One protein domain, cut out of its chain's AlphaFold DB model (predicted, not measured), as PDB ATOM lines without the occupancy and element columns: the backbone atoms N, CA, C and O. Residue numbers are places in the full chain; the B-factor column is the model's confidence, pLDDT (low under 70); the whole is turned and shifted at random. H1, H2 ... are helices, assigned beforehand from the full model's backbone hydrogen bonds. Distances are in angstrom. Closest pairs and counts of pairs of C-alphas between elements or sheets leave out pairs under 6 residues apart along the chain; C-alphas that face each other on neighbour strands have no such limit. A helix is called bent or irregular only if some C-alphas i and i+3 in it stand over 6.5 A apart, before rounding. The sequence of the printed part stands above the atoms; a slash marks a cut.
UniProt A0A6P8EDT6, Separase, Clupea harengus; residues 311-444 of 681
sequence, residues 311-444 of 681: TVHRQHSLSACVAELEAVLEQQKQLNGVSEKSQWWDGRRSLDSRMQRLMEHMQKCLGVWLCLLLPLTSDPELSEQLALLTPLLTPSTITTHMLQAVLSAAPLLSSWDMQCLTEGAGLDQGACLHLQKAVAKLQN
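AT A GLANCE: This is residues 311 to 444 of the 681 residues of the protein "Separase" of Clupea harengus (UniProt A0A6P8EDT6). The model is a long helical hairpin with a small head: H1 and H2 run side by side as an arm, and the four short helices H3, H4, H5 and H6 make the head at one end. H2 has a kink of 90 degrees near residue 367, and past it residues 368 to 372 pack on H4 in the head. The printed part has 134 residues with six named helices, H1 to H6 in order along the chain, and no named strand; the class is all helix. The whole is loose, with a radius of gyration of the C-alphas of 20.3 A, and the arm makes much of the length in spans of 66 by 31 by 20 A.

IN THESE COORDINATES: After residues 311 to 317, H1 covers residues 318 to 335, 25.6 A long, with C-alpha 318 at (-32.978, 1.410, -45.899). H2, residues 341 to 373, is the longest helix at 40.7 A and begins with C-alpha 341 at (-37.484, 8.489, -12.936). H2 is irregular: C-alphas 365 and 368 are 9.5 A apart. H3 covers residues 380 to 389, H4 residues 400 to 408 and H5 residues 415 to 424. H6, residues 429 to 442, is 20.3 A long and ends with C-alpha 442 at (-9.555, -17.649, -43.814).

HOW THE PARTS SIT: H1 and H2 form a helical hairpin and touch at a shallow tilt of 17 degrees, opposite ways; their closest C-alphas, of Val 328 and Leu 351, are 6.1 A apart. H1 is apart from H3, H4, H5 and H6. H2 touches H4 with residues 368 to 372 alone, the closest C-alphas being those of Cys 371 and Val 406 at 5.5 A. H2 touches H5 with residues 367 to 368 alone, with the C-alphas of Val 368 and Asp 417 closest at 4.7 A. H3 touches H4 at a steep tilt of 49 degrees, closest at the C-alphas of Leu 386 and Gln 404, 6.5 A apart. H3 touches H6 at a shallow tilt of 2 degrees, opposite ways, closest at the C-alphas of Gln 385 and Ala 438, 5.9 A apart. H6 touches H4 with residues 438 to 442 alone, the C-alphas of Leu 407 and Val 439 being closest at 6.0 A. H5 and H6 are close but not clearly touching; their closest C-alphas, of Thr 422 and Cys 432, are 6.1 A apart. Every O i to N i+4 pair is within hydrogen-bond range in H3, H4, H5 and H6, against 13 of 14 in H1 and 22 of 29 in H2.

THE WHOLE: The two C-alphas farthest apart are those of Ser 339 and Pro 391, at 66.2 A. The printed part has no cut, and no link is long. Mean pLDDT of the printed part is 88.4; residues 312 to 316 and residue 395 are under 70.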
ATOM      1  N   THR A 311     -33.392  -2.483 -52.496       72.69
ATOM      2  CA  THR A 311     -33.851  -2.330 -51.103       72.69
ATOM      3  C   THR A 311     -35.352  -2.527 -50.910       72.69
ATOM      4  O   THR A 311     -35.773  -2.802 -49.791       72.69
ATOM      5  N   VAL A 312     -36.162  -2.426 -51.970       61.81
ATOM      6  CA  VAL A 312     -37.640  -2.451 -51.886       61.81
ATOM      7  C   VAL A 312     -38.203  -3.841 -51.579       61.81
ATOM      8  O   VAL A 312     -39.166  -3.969 -50.833       61.81
ATOM      9  N   HIS A 313     -37.606  -4.893 -52.143       58.03
ATOM     10  CA  HIS A 313     -38.110  -6.270 -52.024       58.03
ATOM     11  C   HIS A 313     -37.478  -7.063 -50.866       58.03
ATOM     12  O   HIS A 313     -37.686  -8.270 -50.759       58.03
ATOM     13  N   ARG A 314     -36.683  -6.410 -50.009       66.06
ATOM     14  CA  ARG A 314     -36.060  -7.029 -48.829       66.06
ATOM     15  C   ARG A 314     -36.919  -6.779 -47.590       66.06
ATOM     16  O   ARG A 314     -37.465  -5.696 -47.417       66.06
ATOM     17  N   GLN A 315     -36.983  -7.767 -46.692       63.38
ATOM     18  CA  GLN A 315     -37.706  -7.681 -45.408       63.38
ATOM     19  C   GLN A 315     -37.223  -6.516 -44.518       63.38
ATOM     20  O   GLN A 315     -37.961  -6.031 -43.661       63.38
ATOM     21  N   HIS A 316     -35.992  -6.055 -44.743       68.56
ATOM     22  CA  HIS A 316     -35.442  -4.828 -44.188       68.56
ATOM     23  C   HIS A 316     -35.029  -3.921 -45.356       68.56
ATOM     24  O   HIS A 316     -34.228  -4.332 -46.198       68.56
ATOM     25  N   SER A 317     -35.575  -2.705 -45.407       83.19
ATOM     26  CA  SER A 317     -35.208  -1.672 -46.380       83.19
ATOM     27  C   SER A 317     -34.465  -0.524 -45.692       83.19
ATOM     28  O   SER A 317     -34.657  -0.260 -44.501       83.19
ATOM     29  N   LEU A 318     -33.642   0.218 -46.441       86.38
ATOM     30  CA  LEU A 318     -32.978   1.410 -45.899       86.38
ATOM     31  C   LEU A 318     -33.964   2.549 -45.602       86.38
ATOM     32  O   LEU A 318     -33.749   3.282 -44.643       86.38
ATOM     33  N   SER A 319     -35.078   2.652 -46.338       85.19
ATOM     34  CA  SER A 319     -36.164   3.588 -46.012       85.19
ATOM     35  C   SER A 319     -36.773   3.309 -44.637       85.19
ATOM     36  O   SER A 319     -36.947   4.237 -43.852       85.19
ATOM     37  N   ALA A 320     -37.021   2.039 -44.303       88.50
ATOM     38  CA  ALA A 320     -37.491   1.651 -42.975       88.50
ATOM     39  C   ALA A 320     -36.430   1.903 -41.888       88.50
ATOM     40  O   ALA A 320     -36.783   2.282 -40.776       88.50
ATOM     41  N   CYS A 321     -35.138   1.751 -42.206       92.00
ATOM     42  CA  CYS A 321     -34.050   2.076 -41.277       92.00
ATOM     43  C   CYS A 321     -33.988   3.584 -40.962       92.00
ATOM     44  O   CYS A 321     -33.873   3.960 -39.798       92.00
ATOM     45  N   VAL A 322     -34.103   4.453 -41.973       91.62
ATOM     46  CA  VAL A 322     -34.129   5.916 -41.773       91.62
ATOM     47  C   VAL A 322     -35.384   6.342 -41.000       91.62
ATOM     48  O   VAL A 322     -35.269   7.095 -40.037       91.62
ATOM     49  N   ALA A 323     -36.559   5.803 -41.343       91.88
ATOM     50  CA  ALA A 323     -37.803   6.108 -40.635       91.88
ATOM     51  C   ALA A 323     -37.794   5.630 -39.166       91.88
ATOM     52  O   ALA A 323     -38.276   6.341 -38.287       91.88
ATOM     53  N   GLU A 324     -37.216   4.458 -38.874       95.50
ATOM     54  CA  GLU A 324     -37.046   3.967 -37.496       95.50
ATOM     55  C   GLU A 324     -36.060   4.837 -36.703       95.50
ATOM     56  O   GLU A 324     -36.326   5.127 -35.538       95.50
ATOM     57  N   LEU A 325     -34.968   5.316 -37.318       96.06
ATOM     58  CA  LEU A 325     -34.063   6.280 -36.678       96.06
ATOM     59  C   LEU A 325     -34.804   7.568 -36.302       96.06
ATOM     60  O   LEU A 325     -34.737   8.007 -35.156       96.06
ATOM     61  N   GLU A 326     -35.540   8.155 -37.244       94.62
ATOM     62  CA  GLU A 326     -36.294   9.392 -37.015       94.62
ATOM     63  C   GLU A 326     -37.370   9.196 -35.929       94.62
ATOM     64  O   GLU A 326     -37.497  10.029 -35.031       94.62
ATOM     65  N   ALA A 327     -38.048   8.044 -35.907       96.88
ATOM     66  CA  ALA A 327     -39.004   7.673 -34.860       96.88
ATOM     67  C   ALA A 327     -38.365   7.322 -33.496       96.88
ATOM     68  O   ALA A 327     -39.061   7.327 -32.475       96.88
ATOM     69  N   VAL A 328     -37.074   6.976 -33.440       96.69
ATOM     70  CA  VAL A 328     -36.311   6.832 -32.185       96.69
ATOM     71  C   VAL A 328     -35.904   8.207 -31.655       96.69
ATOM     72  O   VAL A 328     -36.107   8.480 -30.473       96.69
ATOM     73  N   LEU A 329     -35.382   9.086 -32.513       94.69
ATOM     74  CA  LEU A 329     -34.920  10.422 -32.121       94.69
ATOM     75  C   LEU A 329     -36.078  11.345 -31.712       94.69
ATOM     76  O   LEU A 329     -35.952  12.091 -30.743       94.69
ATOM     77  N   GLU A 330     -37.230  11.253 -32.376       94.62
ATOM     78  CA  GLU A 330     -38.429  12.000 -31.981       94.62
ATOM     79  C   GLU A 330     -38.982  11.513 -30.628       94.62
ATOM     80  O   GLU A 330     -39.244  12.317 -29.733       94.62
ATOM     81  N   GLN A 331     -39.046  10.195 -30.394       94.06
ATOM     82  CA  GLN A 331     -39.402   9.678 -29.065       94.06
ATOM     83  C   GLN A 331     -38.365  10.040 -27.993       94.06
ATOM     84  O   GLN A 331     -38.742  10.258 -26.841       94.06
ATOM     85  N   GLN A 332     -37.080  10.165 -28.342       92.38
ATOM     86  CA  GLN A 332     -36.076  10.676 -27.410       92.38
ATOM     87  C   GLN A 332     -36.414  12.109 -26.977       92.38
ATOM     88  O   GLN A 332     -36.353  12.391 -25.785       92.38
ATOM     89  N   LYS A 333     -36.811  12.993 -27.904       90.12
ATOM     90  CA  LYS A 333     -37.238  14.364 -27.570       90.12
ATOM     91  C   LYS A 333     -38.462  14.370 -26.650       90.12
ATOM     92  O   LYS A 333     -38.485  15.120 -25.677       90.12
ATOM     93  N   GLN A 334     -39.432  13.491 -26.898       89.62
ATOM     94  CA  GLN A 334     -40.657  13.372 -26.097       89.62
ATOM     95  C   GLN A 334     -40.403  12.845 -24.672       89.62
ATOM     96  O   GLN A 334     -40.973  13.371 -23.715       89.62
ATOM     97  N   LEU A 335     -39.506  11.863 -24.497       88.56
ATOM     98  CA  LEU A 335     -39.152  11.326 -23.172       88.56
ATOM     99  C   LEU A 335     -38.532  12.374 -22.233       88.56
ATOM    100  O   LEU A 335     -38.577  12.203 -21.017       88.56
ATOM    101  N   ASN A 336     -38.002  13.478 -22.758       79.56
ATOM    102  CA  ASN A 336     -37.401  14.542 -21.951       79.56
ATOM    103  C   ASN A 336     -38.422  15.278 -21.067       79.56
ATOM    104  O   ASN A 336     -38.039  15.859 -20.056       79.56
ATOM    105  N   GLY A 337     -39.712  15.229 -21.419       78.88
ATOM    106  CA  GLY A 337     -40.803  15.748 -20.587       78.88
ATOM    107  C   GLY A 337     -41.250  14.804 -19.461       78.88
ATOM    108  O   GLY A 337     -42.137  15.163 -18.688       78.88
ATOM    109  N   VAL A 338     -40.687  13.592 -19.359       85.62
ATOM    110  CA  VAL A 338     -41.113  12.579 -18.379       85.62
ATOM    111  C   VAL A 338     -40.418  12.800 -17.036       85.62
ATOM    112  O   VAL A 338     -39.277  12.393 -16.828       85.62
ATOM    113  N   SER A 339     -41.144  13.396 -16.088       82.31
ATOM    114  CA  SER A 339     -40.660  13.656 -14.722       82.31
ATOM    115  C   SER A 339     -40.465  12.400 -13.857       82.31
ATOM    116  O   SER A 339     -39.807  12.467 -12.818       82.31
ATOM    117  N   GLU A 340     -41.059  11.257 -14.221       89.81
ATOM    118  CA  GLU A 340     -40.974  10.032 -13.416       89.81
ATOM    119  C   GLU A 340     -39.717   9.214 -13.748       89.81
ATOM    120  O   GLU A 340     -39.573   8.671 -14.844       89.81
ATOM    121  N   LYS A 341     -38.824   9.074 -12.757       86.31
ATOM    122  CA  LYS A 341     -37.484   8.489 -12.936       86.31
ATOM    123  C   LYS A 341     -37.474   7.100 -13.587       86.31
ATOM    124  O   LYS A 341     -36.619   6.859 -14.436       86.31
ATOM    125  N   SER A 342     -38.378   6.192 -13.195       89.50
ATOM    126  CA  SER A 342     -38.396   4.836 -13.771       89.50
ATOM    127  C   SER A 342     -38.802   4.892 -15.236       89.50
ATOM    128  O   SER A 342     -38.027   4.478 -16.086       89.50
ATOM    129  N   GLN A 343     -39.949   5.507 -15.542       89.81
ATOM    130  CA  GLN A 343     -40.466   5.622 -16.910       89.81
ATOM    131  C   GLN A 343     -39.475   6.312 -17.858       89.81
ATOM    132  O   GLN A 343     -39.316   5.869 -18.994       89.81
ATOM    133  N   TRP A 344     -38.747   7.332 -17.385       89.56
ATOM    134  CA  TRP A 344     -37.668   7.972 -18.143       89.56
ATOM    135  C   TRP A 344     -36.536   6.985 -18.483       89.56
ATOM    136  O   TRP A 344     -36.169   6.827 -19.651       89.56
ATOM    137  N   TRP A 345     -36.012   6.261 -17.487       90.81
ATOM    138  CA  TRP A 345     -34.938   5.283 -17.690       90.81
ATOM    139  C   TRP A 345     -35.390   4.048 -18.490       90.81
ATOM    140  O   TRP A 345     -34.634   3.559 -19.329       90.81
ATOM    141  N   ASP A 346     -36.607   3.552 -18.271       93.88
ATOM    142  CA  ASP A 346     -37.198   2.415 -18.985       93.88
ATOM    143  C   ASP A 346     -37.494   2.765 -20.450       93.88
ATOM    144  O   ASP A 346     -37.152   1.996 -21.353       93.88
ATOM    145  N   GLY A 347     -38.016   3.969 -20.707       94.31
ATOM    146  CA  GLY A 347     -38.171   4.517 -22.050       94.31
ATOM    147  C   GLY A 347     -36.832   4.610 -22.785       94.31
ATOM    148  O   GLY A 347     -36.702   4.091 -23.893       94.31
ATOM    149  N   ARG A 348     -35.795   5.182 -22.159       93.88
ATOM    150  CA  ARG A 348     -34.464   5.298 -22.786       93.88
ATOM    151  C   ARG A 348     -33.779   3.946 -23.008       93.88
ATOM    152  O   ARG A 348     -33.170   3.762 -24.058       93.88
ATOM    153  N   ARG A 349     -33.943   2.970 -22.102       95.88
ATOM    154  CA  ARG A 349     -33.516   1.570 -22.319       95.88
ATOM    155  C   ARG A 349     -34.228   0.928 -23.518       95.88
ATOM    156  O   ARG A 349     -33.597   0.212 -24.297       95.88
ATOM    157  N   SER A 350     -35.519   1.209 -23.700       97.00
ATOM    158  CA  SER A 350     -36.293   0.749 -24.861       97.00
ATOM    159  C   SER A 350     -35.792   1.376 -26.171       97.00
ATOM    160  O   SER A 350     -35.608   0.661 -27.158       97.00
ATOM    161  N   LEU A 351     -35.482   2.679 -26.178       96.88
ATOM    162  CA  LEU A 351     -34.908   3.362 -27.346       96.88
ATOM    163  C   LEU A 351     -33.495   2.864 -27.695       96.88
ATOM    164  O   LEU A 351     -33.219   2.620 -28.868       96.88
ATOM    165  N   ASP A 352     -32.630   2.622 -26.708       97.31
ATOM    166  CA  ASP A 352     -31.312   1.997 -26.923       97.31
ATOM    167  C   ASP A 352     -31.455   0.601 -27.565       97.31
ATOM    168  O   ASP A 352     -30.812   0.286 -28.568       97.31
ATOM    169  N   SER A 353     -32.427  -0.184 -27.084       97.88
ATOM    170  CA  SER A 353     -32.785  -1.500 -27.635       97.88
ATOM    171  C   SER A 353     -33.450  -1.438 -29.024       97.88
ATOM    172  O   SER A 353     -33.513  -2.451 -29.727       97.88
ATOM    173  N   ARG A 354     -33.996  -0.288 -29.448       97.75
ATOM    174  CA  ARG A 354     -34.423  -0.035 -30.841       97.75
ATOM    175  C   ARG A 354     -33.217   0.315 -31.712       97.75
ATOM    176  O   ARG A 354     -33.048  -0.298 -32.762       97.75
ATOM    177  N   MET A 355     -32.338   1.199 -31.237       97.31
ATOM    178  CA  MET A 355     -31.107   1.603 -31.926       97.31
ATOM    179  C   MET A 355     -30.176   0.410 -32.210       97.31
ATOM    180  O   MET A 355     -29.648   0.296 -33.316       97.31
ATOM    181  N   GLN A 356     -30.039  -0.540 -31.275       97.19
ATOM    182  CA  GLN A 356     -29.311  -1.793 -31.521       97.19
ATOM    183  C   GLN A 356     -29.901  -2.572 -32.715       97.19
ATOM    184  O   GLN A 356     -29.194  -2.874 -33.678       97.19
ATOM    185  N   ARG A 357     -31.212  -2.851 -32.686       96.62
ATOM    186  CA  ARG A 357     -31.908  -3.605 -33.747       96.62
ATOM    187  C   ARG A 357     -31.899  -2.875 -35.091       96.62
ATOM    188  O   ARG A 357     -31.827  -3.523 -36.129       96.62
ATOM    189  N   LEU A 358     -31.922  -1.542 -35.089       96.06
ATOM    190  CA  LEU A 358     -31.729  -0.724 -36.285       96.06
ATOM    191  C   LEU A 358     -30.361  -0.995 -36.933       96.06
ATOM    192  O   LEU A 358     -30.305  -1.252 -38.134       96.06
ATOM    193  N   MET A 359     -29.273  -1.013 -36.160       95.88
ATOM    194  CA  MET A 359     -27.933  -1.314 -36.691       95.88
ATOM    195  C   MET A 359     -27.807  -2.769 -37.176       95.88
ATOM    196  O   MET A 359     -27.190  -3.022 -38.211       95.88
ATOM    197  N   GLU A 360     -28.464  -3.721 -36.508       93.62
ATOM    198  CA  GLU A 360     -28.593  -5.101 -37.003       93.62
ATOM    199  C   GLU A 360     -29.364  -5.174 -38.336       93.62
ATOM    200  O   GLU A 360     -29.006  -5.956 -39.219       93.62
ATOM    201  N   HIS A 361     -30.415  -4.363 -38.516       92.25
ATOM    202  CA  HIS A 361     -31.143  -4.261 -39.785       92.25
ATOM    203  C   HIS A 361     -30.301  -3.601 -40.884       92.25
ATOM    204  O   HIS A 361     -30.278  -4.122 -41.995       92.25
ATOM    205  N   MET A 362     -29.553  -2.529 -40.589       92.62
ATOM    206  CA  MET A 362     -28.627  -1.896 -41.544       92.62
ATOM    207  C   MET A 362     -27.613  -2.903 -42.106       92.62
ATOM    208  O   MET A 362     -27.396  -2.955 -43.318       92.62
ATOM    209  N   GLN A 363     -27.050  -3.761 -41.251       90.94
ATOM    210  CA  GLN A 363     -26.122  -4.808 -41.675       90.94
ATOM    211  C   GLN A 363     -26.807  -5.876 -42.548       90.94
ATOM    212  O   GLN A 363     -26.269  -6.254 -43.590       90.94
ATOM    213  N   LYS A 364     -28.034  -6.297 -42.201       88.38
ATOM    214  CA  LYS A 364     -28.854  -7.214 -43.025       88.38
ATOM    215  C   LYS A 364     -29.269  -6.605 -44.374       88.38
ATOM    216  O   LYS A 364     -29.388  -7.339 -45.353       88.38
ATOM    217  N   CYS A 365     -29.464  -5.285 -44.458       87.94
ATOM    218  CA  CYS A 365     -29.752  -4.590 -45.717       87.94
ATOM    219  C   CYS A 365     -28.606  -4.756 -46.727       87.94
ATOM    220  O   CYS A 365     -28.877  -4.979 -47.908       87.94
ATOM    221  N   LEU A 366     -27.349  -4.702 -46.268       89.31
ATOM    222  CA  LEU A 366     -26.161  -4.966 -47.088       89.31
ATOM    223  C   LEU A 366     -26.002  -6.467 -47.393       89.31
ATOM    224  O   LEU A 366     -25.835  -6.853 -48.554       89.31
ATOM    225  N   GLY A 367     -26.089  -7.315 -46.360       88.00
ATOM    226  CA  GLY A 367     -25.678  -8.723 -46.426       88.00
ATOM    227  C   GLY A 367     -24.187  -8.848 -46.758       88.00
ATOM    228  O   GLY A 367     -23.407  -7.955 -46.425       88.00
ATOM    229  N   VAL A 368     -23.804  -9.894 -47.498       89.44
ATOM    230  CA  VAL A 368     -22.411 -10.181 -47.901       89.44
ATOM    231  C   VAL A 368     -21.634  -8.978 -48.454       89.44
ATOM    232  O   VAL A 368     -20.434  -8.861 -48.219       89.44
ATOM    233  N   TRP A 369     -22.304  -8.034 -49.125       91.69
ATOM    234  CA  TRP A 369     -21.679  -6.830 -49.683       91.69
ATOM    235  C   TRP A 369     -21.148  -5.840 -48.635       91.69
ATOM    236  O   TRP A 369     -20.433  -4.907 -49.002       91.69
ATOM    237  N   LEU A 370     -21.398  -6.073 -47.339       92.56
ATOM    238  CA  LEU A 370     -20.670  -5.413 -46.250       92.56
ATOM    239  C   LEU A 370     -19.149  -5.611 -46.361       92.56
ATOM    240  O   LEU A 370     -18.401  -4.758 -45.890       92.56
ATOM    241  N   CYS A 371     -18.681  -6.671 -47.040       93.38
ATOM    242  CA  CYS A 371     -17.260  -6.909 -47.305       93.38
ATOM    243  C   CYS A 371     -16.575  -5.732 -48.021       93.38
ATOM    244  O   CYS A 371     -15.402  -5.456 -47.782       93.38
ATOM    245  N   LEU A 372     -17.317  -4.981 -48.844       94.88
ATOM    246  CA  LEU A 372     -16.789  -3.839 -49.588       94.88
ATOM    247  C   LEU A 372     -16.470  -2.628 -48.699       94.88
ATOM    248  O   LEU A 372     -15.725  -1.760 -49.153       94.88
ATOM    249  N   LEU A 373     -16.998  -2.585 -47.467       95.62
ATOM    250  CA  LEU A 373     -16.736  -1.547 -46.458       95.62
ATOM    251  C   LEU A 373     -15.461  -1.801 -45.635       95.62
ATOM    252  O   LEU A 373     -15.054  -0.946 -44.848       95.62
ATOM    253  N   LEU A 374     -14.852  -2.979 -45.776       94.00
ATOM    254  CA  LEU A 374     -13.704  -3.415 -44.983       94.00
ATOM    255  C   LEU A 374     -12.398  -3.220 -45.773       94.00
ATOM    256  O   LEU A 374     -12.406  -3.402 -46.993       94.00
ATOM    257  N   PRO A 375     -11.265  -2.900 -45.130       92.38
ATOM    258  CA  PRO A 375      -9.967  -2.903 -45.806       92.38
ATOM    259  C   PRO A 375      -9.573  -4.318 -46.277       92.38
ATOM    260  O   PRO A 375     -10.229  -5.309 -45.942       92.38
ATOM    261  N   LEU A 376      -8.522  -4.423 -47.093       91.31
ATOM    262  CA  LEU A 376      -7.961  -5.721 -47.478       91.31
ATOM    263  C   LEU A 376      -7.009  -6.247 -46.395       91.31
ATOM    264  O   LEU A 376      -6.153  -5.514 -45.906       91.31
ATOM    265  N   THR A 377      -7.125  -7.530 -46.047       89.06
ATOM    266  CA  THR A 377      -6.147  -8.205 -45.184       89.06
ATOM    267  C   THR A 377      -4.812  -8.378 -45.909       89.06
ATOM    268  O   THR A 377      -4.766  -8.603 -47.119       89.06
ATOM    269  N   SER A 378      -3.716  -8.298 -45.152       86.62
ATOM    270  CA  SER A 378      -2.349  -8.523 -45.647       86.62
ATOM    271  C   SER A 378      -1.919 -10.000 -45.599       86.62
ATOM    272  O   SER A 378      -0.744 -10.303 -45.791       86.62
ATOM    273  N   ASP A 379      -2.841 -10.926 -45.315       88.62
ATOM    274  CA  ASP A 379      -2.540 -12.359 -45.226       88.62
ATOM    275  C   ASP A 379      -2.202 -12.969 -46.611       88.62
ATOM    276  O   ASP A 379      -3.021 -12.875 -47.531       88.62
ATOM    277  N   PRO A 380      -1.043 -13.637 -46.789       89.75
ATOM    278  CA  PRO A 380      -0.655 -14.238 -48.069       89.75
ATOM    279  C   PRO A 380      -1.590 -15.363 -48.556       89.75
ATOM    280  O   PRO A 380      -1.730 -15.560 -49.764       89.75
ATOM    281  N   GLU A 381      -2.292 -16.065 -47.659       92.19
ATOM    282  CA  GLU A 381      -3.277 -17.101 -48.011       92.19
ATOM    283  C   GLU A 381      -4.451 -16.516 -48.815       92.19
ATOM    284  O   GLU A 381      -5.044 -17.227 -49.627       92.19
ATOM    285  N   LEU A 382      -4.752 -15.215 -48.668       91.56
ATOM    286  CA  LEU A 382      -5.724 -14.527 -49.522       91.56
ATOM    287  C   LEU A 382      -5.336 -14.660 -51.000       91.56
ATOM    288  O   LEU A 382      -6.188 -14.979 -51.827       91.56
ATOM    289  N   SER A 383      -4.057 -14.454 -51.337       91.81
ATOM    290  CA  SER A 383      -3.567 -14.595 -52.713       91.81
ATOM    291  C   SER A 383      -3.579 -16.047 -53.190       91.81
ATOM    292  O   SER A 383      -3.955 -16.296 -54.335       91.81
ATOM    293  N   GLU A 384      -3.246 -17.012 -52.328       92.69
ATOM    294  CA  GLU A 384      -3.313 -18.437 -52.678       92.69
ATOM    295  C   GLU A 384      -4.750 -18.895 -52.970       92.69
ATOM    296  O   GLU A 384      -5.014 -19.508 -54.006       92.69
ATOM    297  N   GLN A 385      -5.708 -18.565 -52.096       92.81
ATOM    298  CA  GLN A 385      -7.107 -18.944 -52.303       92.81
ATOM    299  C   GLN A 385      -7.749 -18.184 -53.472       92.81
ATOM    300  O   GLN A 385      -8.537 -18.767 -54.217       92.81
ATOM    301  N   LEU A 386      -7.366 -16.924 -53.703       92.12
ATOM    302  CA  LEU A 386      -7.803 -16.156 -54.871       92.12
ATOM    303  C   LEU A 386      -7.302 -16.780 -56.186       92.12
ATOM    304  O   LEU A 386      -8.075 -16.896 -57.142       92.12
ATOM    305  N   ALA A 387      -6.044 -17.230 -56.227       91.50
ATOM    306  CA  ALA A 387      -5.453 -17.892 -57.391       91.50
ATOM    307  C   ALA A 387      -6.108 -19.254 -57.692       91.50
ATOM    308  O   ALA A 387      -6.314 -19.587 -58.858       91.50
ATOM    309  N   LEU A 388      -6.489 -20.015 -56.659       90.06
ATOM    310  CA  LEU A 388      -7.211 -21.287 -56.809       90.06
ATOM    311  C   LEU A 388      -8.662 -21.101 -57.282       90.06
ATOM    312  O   LEU A 388      -9.176 -21.933 -58.028       90.06
ATOM    313  N   LEU A 389      -9.332 -20.026 -56.854       88.50
ATOM    314  CA  LEU A 389     -10.751 -19.799 -57.139       88.50
ATOM    315  C   LEU A 389     -11.027 -19.049 -58.444       88.50
ATOM    316  O   LEU A 389     -12.039 -19.322 -59.088       88.50
ATOM    317  N   THR A 390     -10.157 -18.127 -58.861       87.81
ATOM    318  CA  THR A 390     -10.387 -17.305 -60.067       87.81
ATOM    319  C   THR A 390     -10.645 -18.142 -61.339       87.81
ATOM    320  O   THR A 390     -11.592 -17.819 -62.061       87.81
ATOM    321  N   PRO A 391      -9.913 -19.247 -61.614       86.06
ATOM    322  CA  PRO A 391     -10.199 -20.111 -62.765       86.06
ATOM    323  C   PRO A 391     -11.550 -20.833 -62.672       86.06
ATOM    324  O   PRO A 391     -12.200 -21.039 -63.691       86.06
ATOM    325  N   LEU A 392     -11.985 -21.200 -61.460       81.44
ATOM    326  CA  LEU A 392     -13.249 -21.909 -61.209       81.44
ATOM    327  C   LEU A 392     -14.476 -20.986 -61.284       81.44
ATOM    328  O   LEU A 392     -15.585 -21.451 -61.519       81.44
ATOM    329  N   LEU A 393     -14.278 -19.683 -61.073       76.62
ATOM    330  CA  LEU A 393     -15.329 -18.661 -61.047       76.62
ATOM    331  C   LEU A 393     -15.396 -17.837 -62.344       76.62
ATOM    332  O   LEU A 393     -16.054 -16.797 -62.384       76.62
ATOM    333  N   THR A 394     -14.757 -18.302 -63.418       70.00
ATOM    334  CA  THR A 394     -14.827 -17.683 -64.750       70.00
ATOM    335  C   THR A 394     -15.642 -18.586 -65.691       70.00
ATOM    336  O   THR A 394     -15.227 -19.726 -65.891       70.00
ATOM    337  N   PRO A 395     -16.757 -18.132 -66.308       63.78
ATOM    338  CA  PRO A 395     -17.311 -16.775 -66.333       63.78
ATOM    339  C   PRO A 395     -18.535 -16.603 -65.402       63.78
ATOM    340  O   PRO A 395     -19.678 -16.664 -65.854       63.78
ATOM    341  N   SER A 396     -18.316 -16.360 -64.106       71.44
ATOM    342  CA  SER A 396     -19.382 -15.912 -63.191       71.44
ATOM    343  C   SER A 396     -19.548 -14.384 -63.207       71.44
ATOM    344  O   SER A 396     -18.770 -13.659 -63.827       71.44
ATOM    345  N   THR A 397     -20.556 -13.873 -62.495       77.88
ATOM    346  CA  THR A 397     -20.763 -12.427 -62.292       77.88
ATOM    347  C   THR A 397     -19.831 -11.809 -61.240       77.88
ATOM    348  O   THR A 397     -19.780 -10.583 -61.126       77.88
ATOM    349  N   ILE A 398     -19.088 -12.622 -60.478       84.12
ATOM    350  CA  ILE A 398     -18.142 -12.163 -59.455       84.12
ATOM    351  C   ILE A 398     -16.785 -11.894 -60.114       84.12
ATOM    352  O   ILE A 398     -16.131 -12.807 -60.613       84.12
ATOM    353  N   THR A 399     -16.317 -10.644 -60.072       87.50
ATOM    354  CA  THR A 399     -14.966 -10.301 -60.543       87.50
ATOM    355  C   THR A 399     -13.898 -10.701 -59.521       87.50
ATOM    356  O   THR A 399     -14.164 -10.761 -58.318       87.50
ATOM    357  N   THR A 400     -12.652 -10.898 -59.962       89.44
ATOM    358  CA  THR A 400     -11.512 -11.221 -59.082       89.44
ATOM    359  C   THR A 400     -11.371 -10.242 -57.907       89.44
ATOM    360  O   THR A 400     -11.096 -10.666 -56.790       89.44
ATOM    361  N   HIS A 401     -11.635  -8.948 -58.113       90.06
ATOM    362  CA  HIS A 401     -11.577  -7.944 -57.043       90.06
ATOM    363  C   HIS A 401     -12.759  -8.029 -56.058       90.06
ATOM    364  O   HIS A 401     -12.568  -7.824 -54.862       90.06
ATOM    365  N   MET A 402     -13.970  -8.385 -56.515       91.56
ATOM    366  CA  MET A 402     -15.085  -8.696 -55.600       91.56
ATOM    367  C   MET A 402     -14.754  -9.909 -54.734       91.56
ATOM    368  O   MET A 402     -14.959  -9.886 -53.525       91.56
ATOM    369  N   LEU A 403     -14.213 -10.957 -55.357       91.31
ATOM    370  CA  LEU A 403     -13.803 -12.180 -54.681       91.31
ATOM    371  C   LEU A 403     -12.698 -11.912 -53.649       91.31
ATOM    372  O   LEU A 403     -12.778 -12.410 -52.532       91.31
ATOM    373  N   GLN A 404     -11.716 -11.074 -53.987       93.19
ATOM    374  CA  GLN A 404     -10.671 -10.616 -53.071       93.19
ATOM    375  C   GLN A 404     -11.260  -9.910 -51.835       93.19
ATOM    376  O   GLN A 404     -10.869 -10.228 -50.714       93.19
ATOM    377  N   ALA A 405     -12.243  -9.019 -52.012       93.19
ATOM    378  CA  ALA A 405     -12.923  -8.354 -50.895       93.19
ATOM    379  C   ALA A 405     -13.768  -9.327 -50.043       93.19
ATOM    380  O   ALA A 405     -13.732  -9.256 -48.816       93.19
ATOM    381  N   VAL A 406     -14.482 -10.274 -50.667       92.88
ATOM    382  CA  VAL A 406     -15.243 -11.330 -49.967       92.88
ATOM    383  C   VAL A 406     -14.321 -12.226 -49.135       92.88
ATOM    384  O   VAL A 406     -14.578 -12.431 -47.952       92.88
ATOM    385  N   LEU A 407     -13.234 -12.732 -49.722       93.56
ATOM    386  CA  LEU A 407     -12.269 -13.592 -49.029       93.56
ATOM    387  C   LEU A 407     -11.546 -12.837 -47.902       93.56
ATOM    388  O   LEU A 407     -11.348 -13.391 -46.826       93.56
ATOM    389  N   SER A 408     -11.228 -11.555 -48.106       93.50
ATOM    390  CA  SER A 408     -10.672 -10.678 -47.065       93.50
ATOM    391  C   SER A 408     -11.627 -10.462 -45.882       93.50
ATOM    392  O   SER A 408     -11.186 -10.251 -44.754       93.50
ATOM    393  N   ALA A 409     -12.938 -10.529 -46.118       93.62
ATOM    394  CA  ALA A 409     -13.964 -10.405 -45.088       93.62
ATOM    395  C   ALA A 409     -14.292 -11.728 -44.368       93.62
ATOM    396  O   ALA A 409     -15.119 -11.717 -43.458       93.62
ATOM    397  N   ALA A 410     -13.674 -12.856 -44.746       93.06
ATOM    398  CA  ALA A 410     -14.054 -14.200 -44.299       93.06
ATOM    399  C   ALA A 410     -14.243 -14.396 -42.775       93.06
ATOM    400  O   ALA A 410     -15.196 -15.092 -42.421       93.06
ATOM    401  N   PRO A 411     -13.449 -13.790 -41.862       91.50
ATOM    402  CA  PRO A 411     -13.704 -13.875 -40.415       91.50
ATOM    403  C   PRO A 411     -15.062 -13.309 -39.962       91.50
ATOM    404  O   PRO A 411     -15.583 -13.718 -38.928       91.50
ATOM    405  N   LEU A 412     -15.649 -12.386 -40.733       89.06
ATOM    406  CA  LEU A 412     -16.897 -11.682 -40.410       89.06
ATOM    407  C   LEU A 412     -18.118 -12.175 -41.197       89.06
ATOM    408  O   LEU A 412     -19.234 -11.733 -40.918       89.06
ATOM    409  N   LEU A 413     -17.931 -13.044 -42.194       89.19
ATOM    410  CA  LEU A 413     -19.026 -13.546 -43.024       89.19
ATOM    411  C   LEU A 413     -19.711 -14.744 -42.365       89.19
ATOM    412  O   LEU A 413     -19.065 -15.705 -41.942       89.19
ATOM    413  N   SER A 414     -21.042 -14.711 -42.313       87.69
ATOM    414  CA  SER A 414     -21.831 -15.850 -41.851       87.69
ATOM    415  C   SER A 414     -22.058 -16.871 -42.971       87.69
ATOM    416  O   SER A 414     -21.987 -16.557 -44.163       87.69
ATOM    417  N   SER A 415     -22.433 -18.101 -42.607       85.94
ATOM    418  CA  SER A 415     -22.868 -19.121 -43.574       85.94
ATOM    419  C   SER A 415     -24.044 -18.649 -44.444       85.94
ATOM    420  O   SER A 415     -24.170 -19.080 -45.588       85.94
ATOM    421  N   TRP A 416     -24.879 -17.743 -43.920       85.25
ATOM    422  CA  TRP A 416     -25.991 -17.128 -44.643       85.25
ATOM    423  C   TRP A 416     -25.509 -16.130 -45.706       85.25
ATOM    424  O   TRP A 416     -25.972 -16.180 -46.842       85.25
ATOM    425  N   ASP A 417     -24.524 -15.285 -45.384       87.31
ATOM    426  CA  ASP A 417     -23.912 -14.369 -46.356       87.31
ATOM    427  C   ASP A 417     -23.283 -15.139 -47.525       87.31
ATOM    428  O   ASP A 417     -23.441 -14.761 -48.688       87.31
ATOM    429  N   MET A 418     -22.634 -16.269 -47.222       86.56
ATOM    430  CA  MET A 418     -22.072 -17.163 -48.234       86.56
ATOM    431  C   MET A 418     -23.147 -17.833 -49.095       86.56
ATOM    432  O   MET A 418     -22.978 -17.900 -50.313       86.56
ATOM    433  N   GLN A 419     -24.262 -18.275 -48.504       84.50
ATOM    434  CA  GLN A 419     -25.400 -18.799 -49.261       84.50
ATOM    435  C   GLN A 419     -25.947 -17.733 -50.225       84.50
ATOM    436  O   GLN A 419     -25.946 -17.957 -51.436       84.50
ATOM    437  N   CYS A 420     -26.296 -16.544 -49.719       84.06
ATOM    438  CA  CYS A 420     -26.805 -15.436 -50.533       84.06
ATOM    439  C   CYS A 420     -25.841 -15.009 -51.655       84.06
ATOM    440  O   CYS A 420     -26.297 -14.623 -52.732       84.06
ATOM    441  N   LEU A 421     -24.522 -15.078 -51.432       87.69
ATOM    442  CA  LEU A 421     -23.528 -14.821 -52.477       87.69
ATOM    443  C   LEU A 421     -23.570 -15.889 -53.576       87.69
ATOM    444  O   LEU A 421     -23.588 -15.547 -54.756       87.69
ATOM    445  N   THR A 422     -23.592 -17.170 -53.202       85.50
ATOM    446  CA  THR A 422     -23.583 -18.284 -54.168       85.50
ATOM    447  C   THR A 422     -24.865 -18.343 -55.001       85.50
ATOM    448  O   THR A 422     -24.788 -18.539 -56.214       85.50
ATOM    449  N   GLU A 423     -26.018 -18.077 -54.381       82.19
ATOM    450  CA  GLU A 423     -27.318 -17.951 -55.049       82.19
ATOM    451  C   GLU A 423     -27.354 -16.722 -55.968       82.19
ATOM    452  O   GLU A 423     -27.671 -16.837 -57.152       82.19
ATOM    453  N   GLY A 424     -26.973 -15.544 -55.456       80.75
ATOM    454  CA  GLY A 424     -27.012 -14.280 -56.200       80.75
ATOM    455  C   GLY A 424     -26.022 -14.193 -57.367       80.75
ATOM    456  O   GLY A 424     -26.244 -13.419 -58.298       80.75
ATOM    457  N   ALA A 425     -24.948 -14.986 -57.340       81.56
ATOM    458  CA  ALA A 425     -23.983 -15.101 -58.431       81.56
ATOM    459  C   ALA A 425     -24.255 -16.273 -59.395       81.56
ATOM    460  O   ALA A 425     -23.555 -16.392 -60.401       81.56
ATOM    461  N   GLY A 426     -25.251 -17.123 -59.112       82.06
ATOM    462  CA  GLY A 426     -25.601 -18.273 -59.954       82.06
ATOM    463  C   GLY A 426     -24.489 -19.322 -60.062       82.06
ATOM    464  O   GLY A 426     -24.301 -19.899 -61.133       82.06
ATOM    465  N   LEU A 427     -23.717 -19.529 -58.990       82.50
ATOM    466  CA  LEU A 427     -22.578 -20.451 -59.000       82.50
ATOM    467  C   LEU A 427     -23.030 -21.915 -59.025       82.50
ATOM    468  O   LEU A 427     -24.032 -22.284 -58.411       82.50
ATOM    469  N   ASP A 428     -22.248 -22.770 -59.684       84.31
ATOM    470  CA  ASP A 428     -22.476 -24.211 -59.650       84.31
ATOM    471  C   ASP A 428     -22.103 -24.809 -58.277       84.31
ATOM    472  O   ASP A 428     -21.407 -24.202 -57.453       84.31
ATOM    473  N   GLN A 429     -22.556 -26.039 -58.022       84.56
ATOM    474  CA  GLN A 429     -22.298 -26.717 -56.750       84.56
ATOM    475  C   GLN A 429     -20.795 -26.969 -56.515       84.56
ATOM    476  O   GLN A 429     -20.347 -26.973 -55.366       84.56
ATOM    477  N   GLY A 430     -20.005 -27.133 -57.583       84.75
ATOM    478  CA  GLY A 430     -18.555 -27.284 -57.522       84.75
ATOM    479  C   GLY A 430     -17.854 -26.015 -57.037       84.75
ATOM    480  O   GLY A 430     -17.126 -26.064 -56.041       84.75
ATOM    481  N   ALA A 431     -18.074 -24.876 -57.693       84.31
ATOM    482  CA  ALA A 431     -17.476 -23.600 -57.315       84.31
ATOM    483  C   ALA A 431     -17.981 -23.104 -55.950       84.31
ATOM    484  O   ALA A 431     -17.182 -22.620 -55.149       84.31
ATOM    485  N   CYS A 432     -19.265 -23.312 -55.636       86.25
ATOM    486  CA  CYS A 432     -19.839 -23.051 -54.312       86.25
ATOM    487  C   CYS A 432     -19.065 -23.784 -53.197       86.25
ATOM    488  O   CYS A 432     -18.608 -23.154 -52.239       86.25
ATOM    489  N   LEU A 433     -18.812 -25.090 -53.358       88.44
ATOM    490  CA  LEU A 433     -18.047 -25.884 -52.390       88.44
ATOM    491  C   LEU A 433     -16.591 -25.400 -52.243       88.44
ATOM    492  O   LEU A 433     -16.037 -25.423 -51.143       88.44
ATOM    493  N   HIS A 434     -15.945 -24.968 -53.331       88.94
ATOM    494  CA  HIS A 434     -14.578 -24.435 -53.272       88.94
ATOM    495  C   HIS A 434     -14.527 -23.064 -52.587       88.94
ATOM    496  O   HIS A 434     -13.654 -22.840 -51.748       88.94
ATOM    497  N   LEU A 435     -15.488 -22.182 -52.872       89.12
ATOM    498  CA  LEU A 435     -15.610 -20.875 -52.227       89.12
ATOM    499  C   LEU A 435     -15.837 -21.017 -50.712       89.12
ATOM    500  O   LEU A 435     -15.163 -20.355 -49.925       89.12
ATOM    501  N   GLN A 436     -16.708 -21.941 -50.292       89.81
ATOM    502  CA  GLN A 436     -16.922 -22.263 -48.876       89.81
ATOM    503  C   GLN A 436     -15.643 -22.781 -48.193       89.81
ATOM    504  O   GLN A 436     -15.325 -22.347 -47.087       89.81
ATOM    505  N   LYS A 437     -14.867 -23.658 -48.850       90.81
ATOM    506  CA  LYS A 437     -13.573 -24.146 -48.326       90.81
ATOM    507  C   LYS A 437     -12.543 -23.023 -48.159       90.81
ATOM    508  O   LYS A 437     -11.841 -22.996 -47.150       90.81
ATOM    509  N   ALA A 438     -12.452 -22.108 -49.121       91.50
ATOM    510  CA  ALA A 438     -11.539 -20.967 -49.059       91.50
ATOM    511  C   ALA A 438     -11.907 -19.991 -47.932       91.50
ATOM    512  O   ALA A 438     -11.036 -19.570 -47.173       91.50
ATOM    513  N   VAL A 439     -13.199 -19.687 -47.766       91.12
ATOM    514  CA  VAL A 439     -13.683 -18.861 -46.652       91.12
ATOM    515  C   VAL A 439     -13.410 -19.549 -45.312       91.12
ATOM    516  O   VAL A 439     -12.840 -18.919 -44.431       91.12
ATOM    517  N   ALA A 440     -13.672 -20.853 -45.172       91.62
ATOM    518  CA  ALA A 440     -13.378 -21.597 -43.942       91.62
ATOM    519  C   ALA A 440     -11.876 -21.620 -43.566       91.62
ATOM    520  O   ALA A 440     -11.538 -21.594 -42.381       91.62
ATOM    521  N   LYS A 441     -10.962 -21.617 -44.552       91.81
ATOM    522  CA  LYS A 441      -9.505 -21.466 -44.331       91.81
ATOM    523  C   LYS A 441      -9.108 -20.089 -43.782       91.81
ATOM    524  O   LYS A 441      -8.124 -19.991 -43.046       91.81
ATOM    525  N   LEU A 442      -9.831 -19.042 -44.175       91.81
ATOM    526  CA  LEU A 442      -9.555 -17.649 -43.814       91.81
ATOM    527  C   LEU A 442     -10.350 -17.186 -42.578       91.81
ATOM    528  O   LEU A 442      -9.931 -16.254 -41.903       91.81
ATOM    529  N   GLN A 443     -11.447 -17.864 -42.231       90.44
ATOM    530  CA  GLN A 443     -12.362 -17.488 -41.146       90.44
ATOM    531  C   GLN A 443     -11.700 -17.406 -39.759       90.44
ATOM    532  O   GLN A 443     -12.100 -16.590 -38.938       90.44
ATOM    533  N   ASN A 444     -10.681 -18.230 -39.494       88.81
ATOM    534  CA  ASN A 444      -9.967 -18.270 -38.208       88.81
ATOM    535  C   ASN A 444      -8.670 -17.435 -38.210       88.81
ATOM    536  O   ASN A 444      -7.760 -17.708 -37.427       88.81
TER     537      ASN A 444